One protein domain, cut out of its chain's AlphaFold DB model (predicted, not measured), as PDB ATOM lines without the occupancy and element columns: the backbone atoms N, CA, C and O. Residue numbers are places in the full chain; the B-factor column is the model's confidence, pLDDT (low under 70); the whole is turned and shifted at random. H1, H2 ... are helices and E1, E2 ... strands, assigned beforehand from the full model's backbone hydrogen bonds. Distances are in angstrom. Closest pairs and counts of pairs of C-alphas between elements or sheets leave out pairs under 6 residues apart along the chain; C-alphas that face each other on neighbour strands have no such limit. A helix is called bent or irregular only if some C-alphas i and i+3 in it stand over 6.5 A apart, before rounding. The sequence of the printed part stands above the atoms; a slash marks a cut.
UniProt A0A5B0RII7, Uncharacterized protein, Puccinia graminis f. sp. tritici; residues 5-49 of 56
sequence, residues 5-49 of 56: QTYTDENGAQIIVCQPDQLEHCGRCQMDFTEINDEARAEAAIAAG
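Overview. This is residues 5 to 49 of the 56 residues of an uncharacterized protein of Puccinia graminis f. sp. tritici (UniProt A0A5B0RII7). An extended string of three parts: a two-strand hairpin, E1 and E2, at one end, a small folded loop region in residues 19 to 33 in the middle, and one helix, H1, at the other end, whose residues 39 to 47 stick out together with residues 48 and 49. The hairpin and the helix do not form a common core. The printed part has 45 residues, with two named strands and one named helix in the order E1, E2, H1; the two strands make an antiparallel sheet of order E1 - E2, and the class is mixed, helices and strands. The whole is extended, with a radius of gyration of the C-alphas of 14.9 A, and its C-alphas span 45 by 23 by 12 A, an outline that is only just flat.

Arrangement. Start at Gln 5 with strand E1, residues 5 to 8, and go on to strand E2, residues 14 to 18; the two are a hairpin, antiparallel at 158 degrees between their directions. The C-alphas of Thr 6 and Ile 16 face each other at 4.3 A. Look at the backbone there: N 5 and O 17 are 2.7 A apart, and N 15 and O 7 are 2.8 A apart, both within hydrogen-bond range. Past E2, find a short antiparallel pairing of residues 25 to 26 with residues 31 to 32. Then comes helix H1, residues 34 to 47, where every O i to N i+4 pair is within hydrogen-bond range. E1 and H1 are apart.

Along the chain. Find C-alpha 5 at (1.039, 25.443, -11.501), where E1 begins; from there it runs 10.4 A to C-alpha 8. E2 runs 13.0 A from C-alpha 14 to C-alpha 18, which you meet at (-2.765, 29.806, -9.869). H1 begins with C-alpha 34 at (-12.021, 39.943, -1.659) and runs 19.7 A to C-alpha 47 at (-29.741, 31.755, -4.301). H1 is not bent.

Size, cuts and confidence. The two C-alphas farthest apart are those of Gly 12 and Gly 49, at 45.4 A. Residues 39 to 49, of which 39 to 47 belong to H1, stand free; without them the body has 34 residues and spans 36 by 15 by 13 A. The link from E1 to E2 is tight, with 5 residues, and the link from E2 to H1 is long, with 15. The printed part runs from residue 5 to residue 49 and has no cut. Read the B-factor column for the model's confidence: the mean pLDDT of the printed part is 77.1, and residues 19 to 23, 27 to 28 and 49 are under 70.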
ATOM      1  N   GLN A   5       0.778  26.567 -10.609       72.50
ATOM      2  CA  GLN A   5       1.039  25.443 -11.501       72.50
ATOM      3  C   GLN A   5       1.277  25.960 -12.920       72.50
ATOM      4  O   GLN A   5       0.549  26.823 -13.402       72.50
ATOM      5  N   THR A   6       2.273  25.416 -13.607       81.62
ATOM      6  CA  THR A   6       2.526  25.721 -15.018       81.62
ATOM      7  C   THR A   6       2.357  24.445 -15.825       81.62
ATOM      8  O   THR A   6       2.947  23.424 -15.472       81.62
ATOM      9  N   TYR A   7       1.592  24.503 -16.911       85.56
ATOM     10  CA  TYR A   7       1.510  23.431 -17.899       85.56
ATOM     11  C   TYR A   7       1.671  23.983 -19.314       85.56
ATOM     12  O   TYR A   7       1.474  25.169 -19.561       85.56
ATOM     13  N   THR A   8       2.058  23.115 -20.243       91.50
ATOM     14  CA  THR A   8       2.240  23.466 -21.654       91.50
ATOM     15  C   THR A   8       1.094  22.875 -22.463       91.50
ATOM     16  O   THR A   8       0.793  21.692 -22.308       91.50
ATOM     17  N   ASP A   9       0.446  23.687 -23.293       87.31
ATOM     18  CA  ASP A   9      -0.628  23.239 -24.183       87.31
ATOM     19  C   ASP A   9      -0.079  22.461 -25.401       87.31
ATOM     20  O   ASP A   9       1.125  22.450 -25.661       87.31
ATOM     21  N   GLU A  10      -0.958  21.797 -26.155       90.25
ATOM     22  CA  GLU A  10      -0.611  21.020 -27.357       90.25
ATOM     23  C   GLU A  10       0.082  21.840 -28.464       90.25
ATOM     24  O   GLU A  10       0.866  21.300 -29.242       90.25
ATOM     25  N   ASN A  11      -0.146  23.153 -28.493       91.38
ATOM     26  CA  ASN A  11       0.487  24.121 -29.388       91.38
ATOM     27  C   ASN A  11       1.804  24.687 -28.828       91.38
ATOM     28  O   ASN A  11       2.447  25.518 -29.474       91.38
ATOM     29  N   GLY A  12       2.225  24.256 -27.637       89.94
ATOM     30  CA  GLY A  12       3.465  24.688 -26.997       89.94
ATOM     31  C   GLY A  12       3.357  25.981 -26.183       89.94
ATOM     32  O   GLY A  12       4.391  26.474 -25.721       89.94
ATOM     33  N   ALA A  13       2.162  26.550 -25.977       88.00
ATOM     34  CA  ALA A  13       2.014  27.716 -25.115       88.00
ATOM     35  C   ALA A  13       2.127  27.311 -23.643       88.00
ATOM     36  O   ALA A  13       1.549  26.320 -23.198       88.00
ATOM     37  N   GLN A  14       2.866  28.100 -22.865       90.19
ATOM     38  CA  GLN A  14       2.934  27.924 -21.418       90.19
ATOM     39  C   GLN A  14       1.738  28.611 -20.763       90.19
ATOM     40  O   GLN A  14       1.596  29.833 -20.842       90.19
ATOM     41  N   ILE A  15       0.906  27.827 -20.090       83.00
ATOM     42  CA  ILE A  15      -0.241  28.288 -19.319       83.00
ATOM     43  C   ILE A  15       0.119  28.179 -17.841       83.00
ATOM     44  O   ILE A  15       0.485  27.117 -17.339       83.00
ATOM     45  N   ILE A  16       0.033  29.307 -17.142       78.88
ATOM     46  CA  ILE A  16       0.315  29.396 -15.712       78.88
ATOM     47  C   ILE A  16      -1.022  29.565 -15.005       78.88
ATOM     48  O   ILE A  16      -1.679  30.595 -15.150       78.88
ATOM     49  N   VAL A  17      -1.413  28.557 -14.241       74.00
ATOM     50  CA  VAL A  17      -2.628  28.548 -13.433       74.00
ATOM     51  C   VAL A  17      -2.248  28.730 -11.976       74.00
ATOM     52  O   VAL A  17      -1.405  28.024 -11.430       74.00
ATOM     53  N   CYS A  18      -2.868  29.701 -11.319       71.00
ATOM     54  CA  CYS A  18      -2.765  29.806  -9.869       71.00
ATOM     55  C   CYS A  18      -3.539  28.621  -9.264       71.00
ATOM     56  O   CYS A  18      -4.707  28.439  -9.600       71.00
ATOM     57  N   GLN A  19      -2.890  27.787  -8.440       63.44
ATOM     58  CA  GLN A  19      -3.575  26.695  -7.731       63.44
ATOM     59  C   GLN A  19      -4.607  27.252  -6.734       63.44
ATOM     60  O   GLN A  19      -4.575  28.458  -6.465       63.44
ATOM     61  N   PRO A  20      -5.569  26.431  -6.262       61.47
ATOM     62  CA  PRO A  20      -6.899  26.923  -5.961       61.47
ATOM     63  C   PRO A  20      -6.912  27.930  -4.813       61.47
ATOM     64  O   PRO A  20      -6.199  27.797  -3.817       61.47
ATOM     65  N   ASP A  21      -7.768  28.927  -5.024       56.03
ATOM     66  CA  ASP A  21      -8.357  29.819  -4.038       56.03
ATOM     67  C   ASP A  21      -7.367  30.591  -3.171       56.03
ATOM     68  O   ASP A  21      -7.288  30.454  -1.951       56.03
ATOM     69  N   GLN A  22      -6.700  31.560  -3.792       57.97
ATOM     70  CA  GLN A  22      -6.597  32.816  -3.065       57.97
ATOM     71  C   GLN A  22      -7.985  33.468  -3.086       57.97
ATOM     72  O   GLN A  22      -8.290  34.233  -3.997       57.97
ATOM     73  N   LEU A  23      -8.823  33.119  -2.101       64.56
ATOM     74  CA  LEU A  23     -10.169  33.685  -1.906       64.56
ATOM     75  C   LEU A  23     -10.163  35.217  -1.861       64.56
ATOM     76  O   LEU A  23     -11.181  35.843  -2.107       64.56
ATOM     77  N   GLU A  24      -9.026  35.820  -1.538       70.12
ATOM     78  CA  GLU A  24      -8.937  37.253  -1.276       70.12
ATOM     79  C   GLU A  24      -7.851  37.916  -2.129       70.12
ATOM     80  O   GLU A  24      -8.040  39.031  -2.592       70.12
ATOM     81  N   HIS A  25      -6.719  37.254  -2.416       71.88
ATOM     82  CA  HIS A  25      -5.600  37.949  -3.062       71.88
ATOM     83  C   HIS A  25      -4.636  37.068  -3.870       71.88
ATOM     84  O   HIS A  25      -3.914  36.237  -3.320       71.88
ATOM     85  N   CYS A  26      -4.478  37.330  -5.169       72.62
ATOM     86  CA  CYS A  26      -3.429  36.686  -5.962       72.62
ATOM     87  C   CYS A  26      -2.099  37.442  -5.868       72.62
ATOM     88  O   CYS A  26      -1.886  38.434  -6.561       72.62
ATOM     89  N   GLY A  27      -1.143  36.892  -5.114       66.44
ATOM     90  CA  GLY A  27       0.198  37.472  -4.955       66.44
ATOM     91  C   GLY A  27       1.043  37.555  -6.238       66.44
ATOM     92  O   GLY A  27       2.055  38.251  -6.255       66.44
ATOM     93  N   ARG A  28       0.648  36.878  -7.327       68.75
ATOM     94  CA  ARG A  28       1.320  36.987  -8.637       68.75
ATOM     95  C   ARG A  28       0.789  38.158  -9.457       68.75
ATOM     96  O   ARG A  28       1.575  38.906 -10.030       68.75
ATOM     97  N   CYS A  29      -0.531  38.291  -9.530       72.00
ATOM     98  CA  CYS A  29      -1.185  39.381 -10.252       72.00
ATOM     99  C   CYS A  29      -1.272  40.658  -9.403       72.00
ATOM    100  O   CYS A  29      -1.634  41.702  -9.934       72.00
ATOM    101  N   GLN A  30      -0.955  40.557  -8.104       74.69
ATOM    102  CA  GLN A  30      -1.210  41.572  -7.078       74.69
ATOM    103  C   GLN A  30      -2.650  42.091  -7.137       74.69
ATOM    104  O   GLN A  30      -2.912  43.273  -6.939       74.69
ATOM    105  N   MET A  31      -3.575  41.189  -7.462       76.50
ATOM    106  CA  MET A  31      -4.984  41.495  -7.639       76.50
ATOM    107  C   MET A  31      -5.745  40.980  -6.429       76.50
ATOM    108  O   MET A  31      -5.581  39.821  -6.041       76.50
ATOM    109  N   ASP A  32      -6.536  41.868  -5.845       80.00
ATOM    110  CA  ASP A  32      -7.434  41.575  -4.742       80.00
ATOM    111  C   ASP A  32      -8.798  41.160  -5.308       80.00
ATOM    112  O   ASP A  32      -9.335  41.820  -6.198       80.00
ATOM    113  N   PHE A  33      -9.309  40.033  -4.833       79.69
ATOM    114  CA  PHE A  33     -10.591  39.455  -5.214       79.69
ATOM    115  C   PHE A  33     -11.576  39.429  -4.045       79.69
ATOM    116  O   PHE A  33     -12.655  38.872  -4.205       79.69
ATOM    117  N   THR A  34     -11.222  40.003  -2.890       81.50
ATOM    118  CA  THR A  34     -12.021  39.943  -1.659       81.50
ATOM    119  C   THR A  34     -13.434  40.461  -1.898       81.50
ATOM    120  O   THR A  34     -14.394  39.749  -1.641       81.50
ATOM    121  N   GLU A  35     -13.559  41.654  -2.488       79.50
ATOM    122  CA  GLU A  35     -14.856  42.288  -2.762       79.50
ATOM    123  C   GLU A  35     -15.707  41.452  -3.732       79.50
ATOM    124  O   GLU A  35     -16.846  41.110  -3.428       79.50
ATOM    125  N   ILE A  36     -15.116  41.023  -4.851       78.94
ATOM    126  CA  ILE A  36     -15.807  40.240  -5.890       78.94
ATOM    127  C   ILE A  36     -16.248  38.873  -5.346       78.94
ATOM    128  O   ILE A  36     -17.334  38.383  -5.661       78.94
ATOM    129  N   ASN A  37     -15.411  38.238  -4.523       80.56
ATOM    130  CA  ASN A  37     -15.731  36.949  -3.928       80.56
ATOM    131  C   ASN A  37     -16.756  37.082  -2.797       80.56
ATOM    132  O   ASN A  37     -17.582  36.182  -2.639       80.56
ATOM    133  N   ASP A  38     -16.763  38.183  -2.046       82.06
ATOM    134  CA  ASP A  38     -17.801  38.465  -1.053       82.06
ATOM    135  C   ASP A  38     -19.163  38.717  -1.702       82.06
ATOM    136  O   ASP A  38     -20.158  38.142  -1.252       82.06
ATOM    137  N   GLU A  39     -19.214  39.467  -2.806       82.19
ATOM    138  CA  GLU A  39     -20.432  39.633  -3.604       82.19
ATOM    139  C   GLU A  39     -20.932  38.283  -4.135       82.19
ATOM    140  O   GLU A  39     -22.081  37.908  -3.891       82.19
ATOM    141  N   ALA A  40     -20.058  37.488  -4.760       79.56
ATOM    142  CA  ALA A  40     -20.422  36.169  -5.281       79.56
ATOM    143  C   ALA A  40     -20.917  35.213  -4.178       79.56
ATOM    144  O   ALA A  40     -21.831  34.412  -4.393       79.56
ATOM    145  N   ARG A  41     -20.343  35.293  -2.969       81.31
ATOM    146  CA  ARG A  41     -20.794  34.521  -1.801       81.31
ATOM    147  C   ARG A  41     -22.150  34.995  -1.288       81.31
ATOM    148  O   ARG A  41     -22.966  34.151  -0.918       81.31
ATOM    149  N   ALA A  42     -22.394  36.304  -1.260       79.38
ATOM    150  CA  ALA A  42     -23.682  36.871  -0.878       79.38
ATOM    151  C   ALA A  42     -24.780  36.457  -1.872       79.38
ATOM    152  O   ALA A  42     -25.828  35.960  -1.458       79.38
ATOM    153  N   GLU A  43     -24.513  36.544  -3.176       80.38
ATOM    154  CA  GLU A  43     -25.426  36.079  -4.225       80.38
ATOM    155  C   GLU A  43     -25.704  34.575  -4.121       80.38
ATOM    156  O   GLU A  43     -26.860  34.145  -4.180       80.38
ATOM    157  N   ALA A  44     -24.667  33.759  -3.899       76.56
ATOM    158  CA  ALA A  44     -24.820  32.321  -3.702       76.56
ATOM    159  C   ALA A  44     -25.634  31.986  -2.438       76.56
ATOM    160  O   ALA A  44     -26.404  31.023  -2.445       76.56
ATOM    161  N   ALA A  45     -25.499  32.769  -1.363       75.06
ATOM    162  CA  ALA A  45     -26.291  32.608  -0.145       75.06
ATOM    163  C   ALA A  45     -27.776  32.918  -0.391       75.06
ATOM    164  O   ALA A  45     -28.629  32.106  -0.023       75.06
ATOM    165  N   ILE A  46     -28.073  34.015  -1.097       78.75
ATOM    166  CA  ILE A  46     -29.436  34.391  -1.500       78.75
ATOM    167  C   ILE A  46     -30.046  33.304  -2.399       78.75
ATOM    168  O   ILE A  46     -31.163  32.847  -2.151       78.75
ATOM    169  N   ALA A  47     -29.302  32.826  -3.403       75.44
ATOM    170  CA  ALA A  47     -29.741  31.755  -4.301       75.44
ATOM    171  C   ALA A  47     -29.978  30.421  -3.570       75.44
ATOM    172  O   ALA A  47     -30.864  29.653  -3.944       75.44
ATOM    173  N   ALA A  48     -29.219  30.153  -2.503       77.06
ATOM    174  CA  ALA A  48     -29.401  28.997  -1.629       77.06
ATOM    175  C   ALA A  48     -30.535  29.171  -0.596       77.06
ATOM    176  O   ALA A  48     -30.754  28.274   0.220       77.06
ATOM    177  N   GLY A  49     -31.251  30.302  -0.610       69.19
ATOM    178  CA  GLY A  49     -32.344  30.594   0.318       69.19
ATOM    179  C   GLY A  49     -31.889  30.922   1.742       69.19
ATOM    180  O   GLY A  49     -32.688  30.814   2.670       69.19
TER     181      GLY A  49